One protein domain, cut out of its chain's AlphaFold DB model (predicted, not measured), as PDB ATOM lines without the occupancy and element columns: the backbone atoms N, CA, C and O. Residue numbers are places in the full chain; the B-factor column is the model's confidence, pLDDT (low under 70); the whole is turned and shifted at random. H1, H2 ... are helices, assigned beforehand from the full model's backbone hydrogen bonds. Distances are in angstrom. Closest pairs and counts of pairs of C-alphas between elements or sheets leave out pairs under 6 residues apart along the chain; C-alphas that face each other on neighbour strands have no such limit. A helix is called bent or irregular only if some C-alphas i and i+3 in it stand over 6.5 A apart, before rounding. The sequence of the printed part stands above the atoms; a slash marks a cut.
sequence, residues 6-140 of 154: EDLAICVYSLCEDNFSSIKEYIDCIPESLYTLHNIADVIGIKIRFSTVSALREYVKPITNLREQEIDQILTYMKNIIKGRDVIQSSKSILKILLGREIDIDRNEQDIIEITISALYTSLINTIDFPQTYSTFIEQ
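What this domain is: This is residues 6 to 140 of the 154 residues of an uncharacterized protein of Ignisphaera aggregans (UniProt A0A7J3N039). Five helices, H1, H2, H4, H5 and H6, run roughly along one axis as a bundle, touching one another in a ring from H1 to H2, H6, H5, H4 and back to H1, while short H3 packs crosswise on H6. Residues 132 to 140, with the tiny H7, stick out beyond one end as a loose tail that adds to the length. The printed part has 135 residues with seven named helices, H1 to H7 in order, and no named strand: the class is all helix. The whole is compact, with a radius of gyration of the C-alphas of 14.7 A, and elongated, spanning 48 by 29 by 26 A.

How they stand to each other: H1, residues 6 to 15, and H2, residues 20 to 43, form a helical hairpin; they touch, closest at the C-alphas of Leu 8 and Ser 33, 4.8 A apart, and run opposite ways at a shallow tilt of 33 degrees, only just short of steep. H1 also touches H4, residues 68 to 82, with the C-alphas of Ala 9 and Leu 75 closest at 6.7 A. H2 touches H6, residues 109 to 128, at a shallow tilt of 26 degrees, opposite ways; the C-alphas of Leu 34 and Tyr 121 are closest, 6.2 A apart. H3, residues 50 to 56, touches H6 at residues 115 to 122 alone, about perpendicular at 79 degrees, with the C-alphas of Val 53 and Thr 122 closest at 5.5 A. H4 and H5, residues 88 to 99, form a second helical hairpin at a steep tilt of 39 degrees, closest at the C-alphas of Ile 74 and Ile 94, 6.3 A apart. H5 and H6 touch and run the same way at a shallow tilt of 27 degrees; the C-alphas of Leu 95 and Thr 116 are closest, 5.8 A apart. H6 is the hub, touching three helices. Every O i to N i+4 pair is within hydrogen-bond range in H1, H3, H4, H5 and H6, and 15 of 20 are in H2; H7, residues 135 to 138, is too short for such a pair and touches no helix.

Where its parts are: H1 begins at C-alpha 6, (152.375, 232.599, 92.706). H2 is 34.2 A long and irregular: C-alphas 25 and 28 are 7.2 A apart, and it has a kink of 58 degrees near residue 28. H4 is 21.3 A long, and H6, 29.5 A long, ends at C-alpha 128, (168.597, 232.921, 80.670). H7 ends at C-alpha 138, (171.495, 230.077, 62.202).

The domain as a whole: The two C-alphas farthest apart are those of Gly 84 and Gln 140, 51.6 A. The printed part has no cut. The link from H3 to H4, 11 residues, is long. Mean pLDDT of the printed part is 84.6; it is under 70 at residues 17 to 22, 106 and 130 to 140.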
ATOM      1  N   GLU A   6     153.152 232.335  93.921       85.75
ATOM      2  CA  GLU A   6     152.375 232.599  92.706       85.75
ATOM      3  C   GLU A   6     153.230 233.276  91.632       85.75
ATOM      4  O   GLU A   6     153.135 232.883  90.475       85.75
ATOM      5  N   ASP A   7     154.126 234.196  92.005       85.25
ATOM      6  CA  ASP A   7     155.044 234.850  91.060       85.25
ATOM      7  C   ASP A   7     155.989 233.823  90.419       85.25
ATOM      8  O   ASP A   7     156.179 233.800  89.203       85.25
ATOM      9  N   LEU A   8     156.514 232.898  91.238       89.62
ATOM     10  CA  LEU A   8     157.294 231.764  90.743       89.62
ATOM     11  C   LEU A   8     156.453 230.892  89.805       89.62
ATOM     12  O   LEU A   8     156.941 230.521  88.743       89.62
ATOM     13  N   ALA A   9     155.213 230.566  90.191       89.94
ATOM     14  CA  ALA A   9     154.318 229.717  89.408       89.94
ATOM     15  C   ALA A   9     154.022 230.312  88.028       89.94
ATOM     16  O   ALA A   9     154.221 229.628  87.026       89.94
ATOM     17  N   ILE A  10     153.606 231.580  87.974       88.69
ATOM     18  CA  ILE A  10     153.331 232.296  86.722       88.69
ATOM     19  C   ILE A  10     154.557 232.221  85.815       88.69
ATOM     20  O   ILE A  10     154.447 231.785  84.674       88.69
ATOM     21  N   CYS A  11     155.732 232.550  86.351       90.38
ATOM     22  CA  CYS A  11     156.951 232.569  85.561       90.38
ATOM     23  C   CYS A  11     157.313 231.193  84.983       90.38
ATOM     24  O   CYS A  11     157.570 231.070  83.787       90.38
ATOM     25  N   VAL A  12     157.303 230.134  85.802       91.06
ATOM     26  CA  VAL A  12     157.692 228.798  85.319       91.06
ATOM     27  C   VAL A  12     156.696 228.223  84.310       91.06
ATOM     28  O   VAL A  12     157.142 227.582  83.362       91.06
ATOM     29  N   TYR A  13     155.386 228.472  84.452       89.88
ATOM     30  CA  TYR A  13     154.403 228.055  83.442       89.88
ATOM     31  C   TYR A  13     154.594 228.813  82.130       89.88
ATOM     32  O   TYR A  13     154.620 228.192  81.071       89.88
ATOM     33  N   SER A  14     154.792 230.128  82.198       87.56
ATOM     34  CA  SER A  14     155.026 230.961  81.018       87.56
ATOM     35  C   SER A  14     156.293 230.569  80.247       87.56
ATOM     36  O   SER A  14     156.335 230.671  79.023       87.56
ATOM     37  N   LEU A  15     157.325 230.088  80.944       86.00
ATOM     38  CA  LEU A  15     158.571 229.612  80.332       86.00
ATOM     39  C   LEU A  15     158.491 228.164  79.818       86.00
ATOM     40  O   LEU A  15     159.398 227.728  79.115       86.00
ATOM     41  N   CYS A  16     157.442 227.414  80.162       79.88
ATOM     42  CA  CYS A  16     157.241 226.023  79.743       79.88
ATOM     43  C   CYS A  16     156.730 225.886  78.300       79.88
ATOM     44  O   CYS A  16     156.672 224.777  77.774       79.88
ATOM     45  N   GLU A  17     156.291 226.976  77.668       68.12
ATOM     46  CA  GLU A  17     155.675 226.906  76.345       68.12
ATOM     47  C   GLU A  17     156.690 226.564  75.243       68.12
ATOM     48  O   GLU A  17     157.772 227.147  75.161       68.12
ATOM     49  N   ASP A  18     156.291 225.687  74.316       60.81
ATOM     50  CA  ASP A  18     157.107 225.213  73.181       60.81
ATOM     51  C   ASP A  18     157.435 226.305  72.132       60.81
ATOM     52  O   ASP A  18     157.977 226.019  71.060       60.81
ATOM     53  N   ASN A  19     157.099 227.573  72.394       63.97
ATOM     54  CA  ASN A  19     157.311 228.680  71.472       63.97
ATOM     55  C   ASN A  19     158.402 229.630  71.978       63.97
ATOM     56  O   ASN A  19     158.248 230.332  72.976       63.97
ATOM     57  N   PHE A  20     159.483 229.742  71.205       63.78
ATOM     58  CA  PHE A  20     160.584 230.677  71.456       63.78
ATOM     59  C   PHE A  20     160.132 232.145  71.589       63.78
ATOM     60  O   PHE A  20     160.776 232.933  72.281       63.78
ATOM     61  N   SER A  21     159.025 232.515  70.938       65.69
ATOM     62  CA  SER A  21     158.431 233.853  71.059       65.69
ATOM     63  C   SER A  21     157.891 234.107  72.468       65.69
ATOM     64  O   SER A  21     158.158 235.173  73.015       65.69
ATOM     65  N   SER A  22     157.230 233.114  73.075       65.94
ATOM     66  CA  SER A  22     156.739 233.191  74.457       65.94
ATOM     67  C   SER A  22     157.906 233.277  75.446       65.94
ATOM     68  O   SER A  22     157.913 234.127  76.327       65.94
ATOM     69  N   ILE A  23     158.969 232.486  75.252       71.44
ATOM     70  CA  ILE A  23     160.150 232.520  76.138       71.44
ATOM     71  C   ILE A  23     160.780 233.920  76.183       71.44
ATOM     72  O   ILE A  23     161.144 234.394  77.255       71.44
ATOM     73  N   LYS A  24     160.890 234.609  75.038       73.00
ATOM     74  CA  LYS A  24     161.416 235.985  74.987       73.00
ATOM     75  C   LYS A  24     160.540 236.996  75.719       73.00
ATOM     76  O   LYS A  24     161.080 237.949  76.265       73.00
ATOM     77  N   GLU A  25     159.227 236.807  75.699       76.81
ATOM     78  CA  GLU A  25     158.276 237.686  76.383       76.81
ATOM     79  C   GLU A  25     158.347 237.524  77.906       76.81
ATOM     80  O   GLU A  25     158.183 238.494  78.641       76.81
ATOM     81  N   TYR A  26     158.656 236.313  78.378       81.56
ATOM     82  CA  TYR A  26     158.616 235.978  79.800       81.56
ATOM     83  C   TYR A  26     159.991 235.823  80.459       81.56
ATOM     84  O   TYR A  26     160.065 235.604  81.660       81.56
ATOM     85  N   ILE A  27     161.103 235.986  79.742       83.94
ATOM     86  CA  ILE A  27     162.447 235.880  80.343       83.94
ATOM     87  C   ILE A  27     162.680 236.906  81.467       83.94
ATOM     88  O   ILE A  27     163.428 236.642  82.412       83.94
ATOM     89  N   ASP A  28     161.980 238.040  81.401       86.12
ATOM     90  CA  ASP A  28     162.070 239.135  82.366       86.12
ATOM     91  C   ASP A  28     161.479 238.784  83.743       86.12
ATOM     92  O   ASP A  28     161.831 239.442  84.720       86.12
ATOM     93  N   CYS A  29     160.672 237.717  83.871       90.31
ATOM     94  CA  CYS A  29     160.171 237.251  85.177       90.31
ATOM     95  C   CYS A  29     161.186 236.396  85.956       90.31
ATOM     96  O   CYS A  29     160.989 236.086  87.141       90.31
ATOM     97  N   ILE A  30     162.283 235.971  85.312       91.44
ATOM     98  CA  ILE A  30     163.264 235.078  85.938       91.44
ATOM     99  C   ILE A  30     163.954 235.734  87.147       91.44
ATOM    100  O   ILE A  30     164.029 235.075  88.187       91.44
ATOM    101  N   PRO A  31     164.440 236.992  87.095       91.25
ATOM    102  CA  PRO A  31     165.045 237.648  88.256       91.25
ATOM    103  C   PRO A  31     164.136 237.662  89.492       91.25
ATOM    104  O   PRO A  31     164.600 237.399  90.604       91.25
ATOM    105  N   GLU A  32     162.839 237.903  89.304       90.81
ATOM    106  CA  GLU A  32     161.847 237.905  90.383       90.81
ATOM    107  C   GLU A  32     161.626 236.495  90.935       90.81
ATOM    108  O   GLU A  32     161.613 236.298  92.149       90.81
ATOM    109  N   SER A  33     161.571 235.486  90.064       92.94
ATOM    110  CA  SER A  33     161.485 234.077  90.467       92.94
ATOM    111  C   SER A  33     162.713 233.603  91.245       92.94
ATOM    112  O   SER A  33     162.583 232.911  92.258       92.94
ATOM    113  N   LEU A  34     163.914 234.004  90.820       93.81
ATOM    114  CA  LEU A  34     165.156 233.729  91.543       93.81
ATOM    115  C   LEU A  34     165.141 234.393  92.927       93.81
ATOM    116  O   LEU A  34     165.525 233.765  93.915       93.81
ATOM    117  N   TYR A  35     164.658 235.633  93.020       92.00
ATOM    118  CA  TYR A  35     164.488 236.324  94.297       92.00
ATOM    119  C   TYR A  35     163.481 235.606  95.212       92.00
ATOM    120  O   TYR A  35     163.758 235.410  96.397       92.00
ATOM    121  N   THR A  36     162.358 235.126  94.671       91.88
ATOM    122  CA  THR A  36     161.377 234.302  95.403       91.88
ATOM    123  C   THR A  36     162.005 233.036  95.968       91.88
ATOM    124  O   THR A  36     161.833 232.743  97.152       91.88
ATOM    125  N   LEU A  37     162.772 232.298  95.159       93.38
ATOM    126  CA  LEU A  37     163.473 231.097  95.620       93.38
ATOM    127  C   LEU A  37     164.469 231.406  96.736       93.38
ATOM    128  O   LEU A  37     164.546 230.649  97.702       93.38
ATOM    129  N   HIS A  38     165.193 232.523  96.627       92.31
ATOM    130  CA  HIS A  38     166.128 232.963  97.659       92.31
ATOM    131  C   HIS A  38     165.412 233.243  98.985       92.31
ATOM    132  O   HIS A  38     165.802 232.706 100.016       92.31
ATOM    133  N   ASN A  39     164.301 233.987  98.951       90.81
ATOM    134  CA  ASN A  39     163.513 234.277 100.150       90.81
ATOM    135  C   ASN A  39     162.909 233.017 100.774       90.81
ATOM    136  O   ASN A  39     162.899 232.881 101.995       90.81
ATOM    137  N   ILE A  40     162.398 232.090  99.953       90.06
ATOM    138  CA  ILE A  40     161.873 230.819 100.460       90.06
ATOM    139  C   ILE A  40     162.986 230.048 101.170       90.06
ATOM    140  O   ILE A  40     162.754 229.559 102.273       90.06
ATOM    141  N   ALA A  41     164.175 229.966 100.565       91.81
ATOM    142  CA  ALA A  41     165.329 229.295 101.152       91.81
ATOM    143  C   ALA A  41     165.728 229.925 102.498       91.81
ATOM    144  O   ALA A  41     165.870 229.205 103.487       91.81
ATOM    145  N   ASP A  42     165.796 231.255 102.574       90.75
ATOM    146  CA  ASP A  42     166.110 231.969 103.814       90.75
ATOM    147  C   ASP A  42     165.076 231.694 104.919       90.75
ATOM    148  O   ASP A  42     165.446 231.415 106.061       90.75
ATOM    149  N   VAL A  43     163.779 231.703 104.586       89.50
ATOM    150  CA  VAL A  43     162.686 231.437 105.541       89.50
ATOM    151  C   VAL A  43     162.774 230.034 106.143       89.50
ATOM    152  O   VAL A  43     162.474 229.854 107.323       89.50
ATOM    153  N   ILE A  44     163.198 229.042 105.360       88.94
ATOM    154  CA  ILE A  44     163.346 227.654 105.826       88.94
ATOM    155  C   ILE A  44     164.745 227.347 106.384       88.94
ATOM    156  O   ILE A  44     165.024 226.200 106.733       88.94
ATOM    157  N   GLY A  45     165.630 228.346 106.466       90.31
ATOM    158  CA  GLY A  45     166.986 228.193 106.998       90.31
ATOM    159  C   GLY A  45     167.962 227.467 106.065       90.31
ATOM    160  O   GLY A  45     168.949 226.902 106.537       90.31
ATOM    161  N   ILE A  46     167.704 227.470 104.757       91.81
ATOM    162  CA  ILE A  46     168.563 226.882 103.725       91.81
ATOM    163  C   ILE A  46     169.306 227.990 102.986       91.81
ATOM    164  O   ILE A  46     168.719 228.968 102.541       91.81
ATOM    165  N   LYS A  47     170.615 227.816 102.792       91.81
ATOM    166  CA  LYS A  47     171.443 228.787 102.074       91.81
ATOM    167  C   LYS A  47     171.734 228.311 100.655       91.81
ATOM    168  O   LYS A  47     172.505 227.374 100.473       91.81
ATOM    169  N   ILE A  48     171.207 229.005  99.645       92.31
ATOM    170  CA  ILE A  48     171.575 228.754  98.242       92.31
ATOM    171  C   ILE A  48     173.010 229.250  98.017       92.31
ATOM    172  O   ILE A  48     173.275 230.454  97.990       92.31
ATOM    173  N   ARG A  49     173.967 228.328  97.870       92.31
ATOM    174  CA  ARG A  49     175.374 228.678  97.623       92.31
ATOM    175  C   ARG A  49     175.635 228.799  96.130       92.31
ATOM    176  O   ARG A  49     175.391 227.864  95.370       92.31
ATOM    177  N   PHE A  50     176.253 229.904  95.721       88.81
ATOM    178  CA  PHE A  50     176.625 230.115  94.320       88.81
ATOM    179  C   PHE A  50     177.595 229.045  93.787       88.81
ATOM    180  O   PHE A  50     177.542 228.694  92.612       88.81
ATOM    181  N   SER A  51     178.439 228.467  94.650       92.06
ATOM    182  CA  SER A  51     179.301 227.331  94.296       92.06
ATOM    183  C   SER A  51     178.499 226.081  93.924       92.06
ATOM    184  O   SER A  51     178.859 225.391  92.976       92.06
ATOM    185  N   THR A  52     177.402 225.808  94.637       93.19
ATOM    186  CA  THR A  52     176.501 224.683  94.352       93.19
ATOM    187  C   THR A  52     175.770 224.924  93.036       93.19
ATOM    188  O   THR A  52     175.777 224.056  92.171       93.19
ATOM    189  N   VAL A  53     175.228 226.130  92.837       94.12
ATOM    190  CA  VAL A  53     174.590 226.542  91.572       94.12
ATOM    191  C   VAL A  53     175.556 226.405  90.390       94.12
ATOM    192  O   VAL A  53     175.218 225.806  89.374       94.12
ATOM    193  N   SER A  54     176.790 226.893  90.538       92.25
ATOM    194  CA  SER A  54     177.817 226.805  89.491       92.25
ATOM    195  C   SER A  54     178.158 225.356  89.141       92.25
ATOM    196  O   SER A  54     178.259 225.025  87.965       92.25
ATOM    197  N   ALA A  55     178.282 224.481  90.144       92.12
ATOM    198  CA  ALA A  55     178.550 223.060  89.930       92.12
ATOM    199  C   ALA A  55     177.384 222.321  89.251       92.12
ATOM    200  O   ALA A  55     177.603 221.305  88.596       92.12
ATOM    201  N   LEU A  56     176.151 222.811  89.403       94.19
ATOM    202  CA  LEU A  56     174.951 222.200  88.830       94.19
ATOM    203  C   LEU A  56     174.657 222.651  87.392       94.19
ATOM    204  O   LEU A  56     173.888 221.969  86.710       94.19
ATOM    205  N   ARG A  57     175.260 223.753  86.916       92.06
ATOM    206  CA  ARG A  57     174.964 224.360  85.600       92.06
ATOM    207  C   ARG A  57     175.023 223.370  84.439       92.06
ATOM    208  O   ARG A  57     174.152 223.410  83.581       92.06
ATOM    209  N   GLU A  58     176.003 222.472  84.428       90.00
ATOM    210  CA  GLU A  58     176.201 221.512  83.330       90.00
ATOM    211  C   GLU A  58     175.258 220.298  83.389       90.00
ATOM    212  O   GLU A  58     175.161 219.540  82.425       90.00
ATOM    213  N   TYR A  59     174.566 220.086  84.511       91.88
ATOM    214  CA  TYR A  59     173.763 218.882  84.748       91.88
ATOM    215  C   TYR A  59     172.262 219.143  84.781       91.88
ATOM    216  O   TYR A  59     171.476 218.225  84.548       91.88
ATOM    217  N   VAL A  60     171.861 220.365  85.123       94.88
ATOM    218  CA  VAL A  60     170.457 220.737  85.279       94.88
ATOM    219  C   VAL A  60     169.898 221.232  83.949       94.88
ATOM    220  O   VAL A  60     170.434 222.162  83.346       94.88
ATOM    221  N   LYS A  61     168.784 220.646  83.499       92.19
ATOM    222  CA  LYS A  61     168.090 221.133  82.298       92.19
ATOM    223  C   LYS A  61     167.419 222.498  82.553       92.19
ATOM    224  O   LYS A  61     166.976 222.753  83.679       92.19
ATOM    225  N   PRO A  62     167.332 223.379  81.538       92.69
ATOM    226  CA  PRO A  62     166.599 224.640  81.659       92.69
ATOM    227  C   PRO A  62     165.105 224.386  81.905       92.69
ATOM    228  O   PRO A  62     164.589 223.315  81.563       92.69
ATOM    229  N   ILE A  63     164.411 225.370  82.487       91.94
ATOM    230  CA  ILE A  63     162.999 225.227  82.877       91.94
ATOM    231  C   ILE A  63     162.093 225.005  81.657       91.94
ATOM    232  O   ILE A  63     161.110 224.279  81.737       91.94
ATOM    233  N   THR A  64     162.497 225.542  80.504       89.94
ATOM    234  CA  THR A  64     161.837 225.387  79.197       89.94
ATOM    235  C   THR A  64     161.769 223.938  78.722       89.94
ATOM    236  O   THR A  64     161.001 223.616  77.828       89.94
ATOM    237  N   ASN A  65     162.589 223.049  79.292       90.25
ATOM    238  CA  ASN A  65     162.619 221.627  78.945       90.25
ATOM    239  C   ASN A  65     161.804 220.775  79.935       90.25
ATOM    240  O   ASN A  65     161.949 219.543  79.974       90.25
ATOM    241  N   LEU A  66     161.035 221.406  80.823       90.88
ATOM    242  CA  LEU A  66     160.120 220.717  81.721       90.88
ATOM    243  C   LEU A  66     158.750 220.568  81.070       90.88
ATOM    244  O   LEU A  66     158.361 221.355  80.219       90.88
ATOM    245  N   ARG A  67     158.015 219.538  81.486       91.38
ATOM    246  CA  ARG A  67     156.595 219.386  81.139       91.38
ATOM    247  C   ARG A  67     155.729 220.059  82.200       91.38
ATOM    248  O   ARG A  67     156.111 220.092  83.367       91.38
ATOM    249  N   GLU A  68     154.516 220.460  81.843       91.25
ATOM    250  CA  GLU A  68     153.552 221.065  82.778       91.25
ATOM    251  C   GLU A  68     153.351 220.217  84.055       91.25
ATOM    252  O   GLU A  68     153.479 220.707  85.172       91.25
ATOM    253  N   GLN A  69     153.201 218.895  83.909       93.38
ATOM    254  CA  GLN A  69     153.088 217.963  85.043       93.38
ATOM    255  C   GLN A  69     154.340 217.909  85.939       93.38
ATOM    256  O   GLN A  69     154.268 217.524  87.109       93.38
ATOM    257  N   GLU A  70     155.518 218.207  85.390       94.56
ATOM    258  CA  GLU A  70     156.769 218.299  86.150       94.56
ATOM    259  C   GLU A  70     156.815 219.619  86.932       94.56
ATOM    260  O   GLU A  70     157.243 219.633  88.088       94.56
ATOM    261  N   ILE A  71     156.298 220.701  86.347       93.81
ATOM    262  CA  ILE A  71     156.136 222.002  87.005       93.81
ATOM    263  C   ILE A  71     155.159 221.904  88.179       93.81
ATOM    264  O   ILE A  71     155.485 222.359  89.276       93.81
ATOM    265  N   ASP A  72     154.019 221.231  88.008       94.00
ATOM    266  CA  ASP A  72     153.045 221.001  89.086       94.00
ATOM    267  C   ASP A  72     153.688 220.337  90.312       94.00
ATOM    268  O   ASP A  72     153.425 220.705  91.467       94.00
ATOM    269  N   GLN A  73     154.561 219.356  90.068       95.00
ATOM    270  CA  GLN A  73     155.297 218.657  91.118       95.00
ATOM    271  C   GLN A  73     156.279 219.591  91.824       95.00
ATOM    272  O   GLN A  73     156.331 219.589  93.057       95.00
ATOM    273  N   ILE A  74     157.010 220.420  91.073       95.19
ATOM    274  CA  ILE A  74     157.929 221.423  91.626       95.19
ATOM    275  C   ILE A  74     157.171 222.425  92.503       95.19
ATOM    276  O   ILE A  74     157.558 222.659  93.647       95.19
ATOM    277  N   LEU A  75     156.058 222.981  92.025       94.31
ATOM    278  CA  LEU A  75     155.274 223.961  92.785       94.31
ATOM    279  C   LEU A  75     154.639 223.339  94.036       94.31
ATOM    280  O   LEU A  75     154.626 223.949  95.110       94.31
ATOM    281  N   THR A  76     154.177 222.093  93.935       94.12
ATOM    282  CA  THR A  76     153.681 221.325  95.085       94.12
ATOM    283  C   THR A  76     154.785 221.083  96.113       94.12
ATOM    284  O   THR A  76     154.558 221.250  97.316       94.12
ATOM    285  N   TYR A  77     155.988 220.735  95.657       94.69
ATOM    286  CA  TYR A  77     157.168 220.588  96.503       94.69
ATOM    287  C   TYR A  77     157.499 221.891  97.240       94.69
ATOM    288  O   TYR A  77     157.566 221.886  98.471       94.69
ATOM    289  N   MET A  78     157.583 223.018  96.525       93.50
ATOM    290  CA  MET A  78     157.846 224.334  97.118       93.50
ATOM    291  C   MET A  78     156.792 224.712  98.170       93.50
ATOM    292  O   MET A  78     157.127 225.142  99.275       93.50
ATOM    293  N   LYS A  79     155.509 224.464  97.885       91.62
ATOM    294  CA  LYS A  79     154.410 224.682  98.840       91.62
ATOM    295  C   LYS A  79     154.537 223.820 100.096       91.62
ATOM    296  O   LYS A  79     154.188 224.276 101.185       91.62
ATOM    297  N   ASN A  80     154.982 222.574  99.958       91.44
ATOM    298  CA  ASN A  80     155.149 221.656 101.084       91.44
ATOM    299  C   ASN A  80     156.348 222.033 101.960       91.44
ATOM    300  O   ASN A  80     156.214 221.988 103.184       91.44
ATOM    301  N   ILE A  81     157.454 222.473 101.350       90.31
ATOM    302  CA  ILE A  81     158.624 222.993 102.069       90.31
ATOM    303  C   ILE A  81     158.244 224.196 102.934       90.31
ATOM    304  O   ILE A  81     158.515 224.197 104.130       90.31
ATOM    305  N   ILE A  82     157.558 225.191 102.358       88.69
ATOM    306  CA  ILE A  82     157.134 226.403 103.087       88.69
ATOM    307  C   ILE A  82     156.249 226.045 104.291       88.69
ATOM    308  O   ILE A  82     156.270 226.715 105.320       88.69
ATOM    309  N   LYS A  83     155.466 224.967 104.179       88.50
ATOM    310  CA  LYS A  83     154.590 224.469 105.248       88.50
ATOM    311  C   LYS A  83     155.301 223.589 106.282       88.50
ATOM    312  O   LYS A  83     154.617 223.069 107.162       88.50
ATOM    313  N   GLY A  84     156.615 223.378 106.170       82.00
ATOM    314  CA  GLY A  84     157.394 222.550 107.094       82.00
ATOM    315  C   GLY A  84     156.983 221.075 107.100       82.00
ATOM    316  O   GLY A  84     157.032 220.427 108.143       82.00
ATOM    317  N   ARG A  85     156.500 220.548 105.969       83.81
ATOM    318  CA  ARG A  85     156.166 219.120 105.829       83.81
ATOM    319  C   ARG A  85     157.423 218.317 105.487       83.81
ATOM    320  O   ARG A  85     158.356 218.873 104.920       83.81
ATOM    321  N   ASP A  86     157.422 217.016 105.779       78.69
ATOM    322  CA  ASP A  86     158.468 216.116 105.276       78.69
ATOM    323  C   ASP A  86     158.443 216.104 103.739       78.69
ATOM    324  O   ASP A  86     157.398 215.927 103.103       78.69
ATOM    325  N   VAL A  87     159.605 216.364 103.149       87.12
ATOM    326  CA  VAL A  87     159.797 216.592 101.717       87.12
ATOM    327  C   VAL A  87     161.019 215.860 101.172       87.12
ATOM    328  O   VAL A  87     161.424 216.135 100.044       87.12
ATOM    329  N   ILE A  88     161.627 214.926 101.908       85.38
ATOM    330  CA  ILE A  88     162.873 214.275 101.461       85.38
ATOM    331  C   ILE A  88     162.637 213.472 100.179       85.38
ATOM    332  O   ILE A  88     163.344 213.654  99.188       85.38
ATOM    333  N   GLN A  89     161.607 212.619 100.169       85.00
ATOM    334  CA  GLN A  89     161.260 211.822  98.986       85.00
ATOM    335  C   GLN A  89     160.862 212.713  97.809       85.00
ATOM    336  O   GLN A  89     161.301 212.496  96.681       85.00
ATOM    337  N   SER A  90     160.104 213.776  98.085       90.25
ATOM    338  CA  SER A  90     159.761 214.784  97.082       90.25
ATOM    339  C   SER A  90     161.012 215.461  96.519       90.25
ATOM    340  O   SER A  90     161.114 215.610  95.310       90.25
ATOM    341  N   SER A  91     161.998 215.790  97.358       92.94
ATOM    342  CA  SER A  91     163.260 216.414  96.937       92.94
ATOM    343  C   SER A  91     164.027 215.524  95.959       92.94
ATOM    344  O   SER A  91     164.457 215.990  94.907       92.94
ATOM    345  N   LYS A  92     164.125 214.218  96.248       91.69
ATOM    346  CA  LYS A  92     164.750 213.239  95.340       91.69
ATOM    347  C   LYS A  92     164.016 213.156  93.998       91.69
ATOM    348  O   LYS A  92     164.657 213.169  92.948       91.69
ATOM    349  N   SER A  93     162.682 213.141  94.020       93.19
ATOM    350  CA  SER A  93     161.864 213.167  92.801       93.19
ATOM    351  C   SER A  93     162.062 214.452  91.990       93.19
ATOM    352  O   SER A  93     162.243 214.379  90.776       93.19
ATOM    353  N   ILE A  94     162.104 215.619  92.642       95.50
ATOM    354  CA  ILE A  94     162.364 216.899  91.969       95.50
ATOM    355  C   ILE A  94     163.777 216.935  91.378       95.50
ATOM    356  O   ILE A  94     163.952 217.359  90.239       95.50
ATOM    357  N   LEU A  95     164.785 216.430  92.087       95.00
ATOM    358  CA  LEU A  95     166.137 216.317  91.540       95.00
ATOM    359  C   LEU A  95     166.184 215.419  90.305       95.00
ATOM    360  O   LEU A  95     166.798 215.794  89.309       95.00
ATOM    361  N   LYS A  96     165.475 214.287  90.318       94.31
ATOM    362  CA  LYS A  96     165.350 213.415  89.145       94.31
ATOM    363  C   LYS A  96     164.717 214.133  87.953       94.31
ATOM    364  O   LYS A  96     165.190 213.957  86.832       94.31
ATOM    365  N   ILE A  97     163.696 214.957  88.191       94.94
ATOM    366  CA  ILE A  97     163.086 215.810  87.160       94.94
ATOM    367  C   ILE A  97     164.124 216.787  86.602       94.94
ATOM    368  O   ILE A  97     164.345 216.813  85.395       94.94
ATOM    369  N   LEU A  98     164.786 217.561  87.461       95.69
ATOM    370  CA  LEU A  98     165.686 218.648  87.056       95.69
ATOM    371  C   LEU A  98     166.991 218.159  86.407       95.69
ATOM    372  O   LEU A  98     167.580 218.873  85.601       95.69
ATOM    373  N   LEU A  99     167.438 216.948  86.739       93.75
ATOM    374  CA  LEU A  99     168.685 216.356  86.238       93.75
ATOM    375  C   LEU A  99     168.451 215.324  85.126       93.75
ATOM    376  O   LEU A  99     169.404 214.863  84.502       93.75
ATOM    377  N   GLY A 100     167.201 214.894  84.914       88.88
ATOM    378  CA  GLY A 100     166.832 213.840  83.962       88.88
ATOM    379  C   GLY A 100     167.286 212.426  84.353       88.88
ATOM    380  O   GLY A 100     167.088 211.484  83.588       88.88
ATOM    381  N   ARG A 101     167.895 212.255  85.532       86.12
ATOM    382  CA  ARG A 101     168.405 210.974  86.039       86.12
ATOM    383  C   ARG A 101     168.281 210.886  87.547       86.12
ATOM    384  O   ARG A 101     168.310 211.892  88.248       86.12
ATOM    385  N   GLU A 102     168.166 209.661  88.038       85.81
ATOM    386  CA  GLU A 102     168.171 209.391  89.470       85.81
ATOM    387  C   GLU A 102     169.589 209.537  90.022       85.81
ATOM    388  O   GLU A 102     170.546 209.045  89.424       85.81
ATOM    389  N   ILE A 103     169.718 210.247  91.141       77.12
ATOM    390  CA  ILE A 103     170.981 210.380  91.864       77.12
ATOM    391  C   ILE A 103     170.777 209.775  93.239       77.12
ATOM    392  O   ILE A 103     169.856 210.164  93.962       77.12
ATOM    393  N   ASP A 104     171.655 208.845  93.594       75.31
ATOM    394  CA  ASP A 104     171.727 208.364  94.961       75.31
ATOM    395  C   ASP A 104     172.468 209.404  95.807       75.31
ATOM    396  O   ASP A 104     173.662 209.658  95.626       75.31
ATOM    397  N   ILE A 105     171.716 210.089  96.663       73.12
ATOM    398  CA  ILE A 105     172.231 211.120  97.559       73.12
ATOM    399  C   ILE A 105     172.025 210.612  98.976       73.12
ATOM    400  O   ILE A 105     170.921 210.701  99.524       73.12
ATOM    401  N   ASP A 106     173.108 210.104  99.553       69.62
ATOM    402  CA  ASP A 106     173.190 209.746 100.962       69.62
ATOM    403  C   ASP A 106     173.772 210.934 101.741       69.62
ATOM    404  O   ASP A 106     174.969 211.031 102.022       69.62
ATOM    405  N   ARG A 107     172.921 211.942 101.962       78.19
ATOM    406  CA  ARG A 107     173.231 213.153 102.732       78.19
ATOM    407  C   ARG A 107     172.131 213.425 103.749       78.19
ATOM    408  O   ARG A 107     171.044 212.858 103.665       78.19
ATOM    409  N   ASN A 108     172.417 214.316 104.699       86.31
ATOM    410  CA  ASN A 108     171.401 214.781 105.637       86.31
ATOM    411  C   ASN A 108     170.244 215.488 104.891       86.31
ATOM    412  O   ASN A 108     170.386 215.934 103.749       86.31
ATOM    413  N   GLU A 109     169.087 215.590 105.542       86.44
ATOM    414  CA  GLU A 109     167.859 216.121 104.932       86.44
ATOM    415  C   GLU A 109     168.019 217.564 104.430       86.44
ATOM    416  O   GLU A 109     167.553 217.900 103.340       86.44
ATOM    417  N   GLN A 110     168.720 218.405 105.196       88.44
ATOM    418  CA  GLN A 110     168.956 219.805 104.843       88.44
ATOM    419  C   GLN A 110     169.806 219.941 103.578       88.44
ATOM    420  O   GLN A 110     169.483 220.758 102.722       88.44
ATOM    421  N   ASP A 111     170.839 219.116 103.416       89.88
ATOM    422  CA  ASP A 111     171.693 219.113 102.230       89.88
ATOM    423  C   ASP A 111     170.898 218.719 100.981       89.88
ATOM    424  O   ASP A 111     171.088 219.301  99.914       89.88
ATOM    425  N   ILE A 112     169.992 217.741 101.097       91.62
ATOM    426  CA  ILE A 112     169.140 217.319  99.977       91.62
ATOM    427  C   ILE A 112     168.217 218.471  99.558       91.62
ATOM    428  O   ILE A 112     168.078 218.742  98.361       91.62
ATOM    429  N   ILE A 113     167.624 219.182 100.519       92.50
ATOM    430  CA  ILE A 113     166.783 220.355 100.244       92.50
ATOM    431  C   ILE A 113     167.626 221.489  99.636       92.50
ATOM    432  O   ILE A 113     167.215 222.066  98.627       92.50
ATOM    433  N   GLU A 114     168.824 221.766 100.170       93.44
ATOM    434  CA  GLU A 114     169.761 222.764  99.625       93.44
ATOM    435  C   GLU A 114     170.076 222.476  98.155       93.44
ATOM    436  O   GLU A 114     169.948 223.364  97.308       93.44
ATOM    437  N   ILE A 115     170.447 221.233  97.836       94.31
ATOM    438  CA  ILE A 115     170.782 220.815  96.471       94.31
ATOM    439  C   ILE A 115     169.552 220.919  95.563       94.31
ATOM    440  O   ILE A 115     169.680 221.371  94.428       94.31
ATOM    441  N   THR A 116     168.362 220.567  96.053       95.44
ATOM    442  CA  THR A 116     167.120 220.625  95.264       95.44
ATOM    443  C   THR A 116     166.728 222.056  94.917       95.44
ATOM    444  O   THR A 116     166.478 222.360  93.750       95.44
ATOM    445  N   ILE A 117     166.732 222.963  95.897       95.62
ATOM    446  CA  ILE A 117     166.430 224.380  95.656       95.62
ATOM    447  C   ILE A 117     167.517 225.008  94.776       95.62
ATOM    448  O   ILE A 117     167.203 225.756  93.853       95.62
ATOM    449  N   SER A 118     168.788 224.657  94.997       96.00
ATOM    450  CA  SER A 118     169.894 225.117  94.147       96.00
ATOM    451  C   SER A 118     169.758 224.615  92.709       96.00
ATOM    452  O   SER A 118     170.047 225.365  91.779       96.00
ATOM    453  N   ALA A 119     169.288 223.383  92.497       96.50
ATOM    454  CA  ALA A 119     169.014 222.855  91.164       96.50
ATOM    455  C   ALA A 119     167.872 223.622  90.487       96.50
ATOM    456  O   ALA A 119     168.011 224.012  89.334       96.50
ATOM    457  N   LEU A 120     166.784 223.925  91.201       96.06
ATOM    458  CA  LEU A 120     165.690 224.726  90.645       96.06
ATOM    459  C   LEU A 120     166.157 226.145  90.274       96.06
ATOM    460  O   LEU A 120     165.873 226.630  89.181       96.06
ATOM    461  N   TYR A 121     166.954 226.766  91.146       95.94
ATOM    462  CA  TYR A 121     167.601 228.054  90.889       95.94
ATOM    463  C   TYR A 121     168.490 227.999  89.636       95.94
ATOM    464  O   TYR A 121     168.459 228.886  88.785       95.94
ATOM    465  N   THR A 122     169.250 226.913  89.487       96.25
ATOM    466  CA  THR A 122     170.115 226.671  88.325       96.25
ATOM    467  C   THR A 122     169.304 226.485  87.042       96.25
ATOM    468  O   THR A 122     169.699 227.000  86.004       96.25
ATOM    469  N   SER A 123     168.156 225.807  87.100       95.25
ATOM    470  CA  SER A 123     167.275 225.591  85.942       95.25
ATOM    471  C   SER A 123     166.757 226.911  85.357       95.25
ATOM    472  O   SER A 123     166.770 227.112  84.139       95.25
ATOM    473  N   LEU A 124     166.386 227.853  86.226       93.75
ATOM    474  CA  LEU A 124     166.003 229.210  85.835       93.75
ATOM    475  C   LEU A 124     167.179 229.988  85.224       93.75
ATOM    476  O   LEU A 124     167.036 230.573  84.155       93.75
ATOM    477  N   ILE A 125     168.366 229.935  85.834       93.19
ATOM    478  CA  ILE A 125     169.575 230.562  85.267       93.19
ATOM    479  C   ILE A 125     169.910 229.996  83.884       93.19
ATOM    480  O   ILE A 125     170.164 230.754  82.952       93.19
ATOM    481  N   ASN A 126     169.878 228.672  83.733       91.81
ATOM    482  CA  ASN A 126     170.175 228.001  82.469       91.81
ATOM    483  C   ASN A 126     169.174 228.373  81.365       91.81
ATOM    484  O   ASN A 126     169.490 228.233  80.188       91.81
ATOM    485  N   THR A 127     167.990 228.869  81.735       88.62
ATOM    486  CA  THR A 127     167.003 229.410  80.793       88.62
ATOM    487  C   THR A 127     167.433 230.775  80.254       88.62
ATOM    488  O   THR A 127     167.286 231.029  79.061       88.62
ATOM    489  N   ILE A 128     168.036 231.625  81.094       83.00
ATOM    490  CA  ILE A 128     168.597 232.921  80.670       83.00
ATOM    491  C   ILE A 128     169.772 232.722  79.710       83.00
ATOM    492  O   ILE A 128     169.904 233.458  78.736       83.00
ATOM    493  N   ASP A 129     170.608 231.716  79.965       70.25
ATOM    494  CA  ASP A 129     171.800 231.438  79.159       70.25
ATOM    495  C   ASP A 129     171.482 230.654  77.863       70.25
ATOM    496  O   ASP A 129     172.323 230.547  76.968       70.25
ATOM    497  N   PHE A 130     170.250 230.149  77.717       57.94
ATOM    498  CA  PHE A 130     169.787 229.357  76.571       57.94
ATOM    499  C   PHE A 130     169.814 230.066  75.192       57.94
ATOM    500  O   PHE A 130     170.064 229.386  74.191       57.94
ATOM    501  N   PRO A 131     169.623 231.399  75.050       49.78
ATOM    502  CA  PRO A 131     169.614 232.054  73.740       49.78
ATOM    503  C   PRO A 131     170.974 232.084  73.026       49.78
ATOM    504  O   PRO A 131     171.004 232.325  71.820       49.78
ATOM    505  N   GLN A 132     172.100 231.851  73.716       41.62
ATOM    506  CA  GLN A 132     173.429 231.942  73.086       41.62
ATOM    507  C   GLN A 132     173.861 230.677  72.333       41.62
ATOM    508  O   GLN A 132     174.801 230.730  71.541       41.62
ATOM    509  N   THR A 133     173.162 229.554  72.509       40.91
ATOM    510  CA  THR A 133     173.530 228.284  71.856       40.91
ATOM    511  C   THR A 133     172.899 228.120  70.466       40.91
ATOM    512  O   THR A 133     173.313 227.247  69.710       40.91
ATOM    513  N   TYR A 134     171.925 228.961  70.082       38.31
ATOM    514  CA  TYR A 134     171.258 228.889  68.766       38.31
ATOM    515  C   TYR A 134     171.722 229.937  67.749       38.31
ATOM    516  O   TYR A 134     171.574 229.709  66.546       38.31
ATOM    517  N   SER A 135     172.340 231.044  68.172       36.88
ATOM    518  CA  SER A 135     172.970 231.988  67.233       36.88
ATOM    519  C   SER A 135     174.098 231.335  66.422       36.88
ATOM    520  O   SER A 135     174.355 231.749  65.298       36.88
ATOM    521  N   THR A 136     174.697 230.248  66.918       37.44
ATOM    522  CA  THR A 136     175.678 229.431  66.182       37.44
ATOM    523  C   THR A 136     175.058 228.455  65.174       37.44
ATOM    524  O   THR A 136     175.760 227.999  64.276       37.44
ATOM    525  N   PHE A 137     173.758 228.148  65.267       37.47
ATOM    526  CA  PHE A 137     173.069 227.253  64.323       37.47
ATOM    527  C   PHE A 137     172.415 227.990  63.147       37.47
ATOM    528  O   PHE A 137     172.206 227.385  62.097       37.47
ATOM    529  N   ILE A 138     172.120 229.289  63.280       40.12
ATOM    530  CA  ILE A 138     171.495 230.077  62.202       40.12
ATOM    531  C   ILE A 138     172.538 230.614  61.197       40.12
ATOM    532  O   ILE A 138     172.204 230.820  60.034       40.12
ATOM    533  N   GLU A 139     173.816 230.745  61.569       37.88
ATOM    534  CA  GLU A 139     174.881 231.182  60.640       37.88
ATOM    535  C   GLU A 139     175.462 230.073  59.738       37.88
ATOM    536  O   GLU A 139     176.297 230.363  58.883       37.88
ATOM    537  N   GLN A 140     175.029 228.812  59.864       39.19
ATOM    538  CA  GLN A 140     175.547 227.701  59.042       39.19
ATOM    539  C   GLN A 140     174.600 227.204  57.941       39.19
ATOM    540  O   GLN A 140     174.853 226.152  57.353       39.19
TER     541      GLN A 140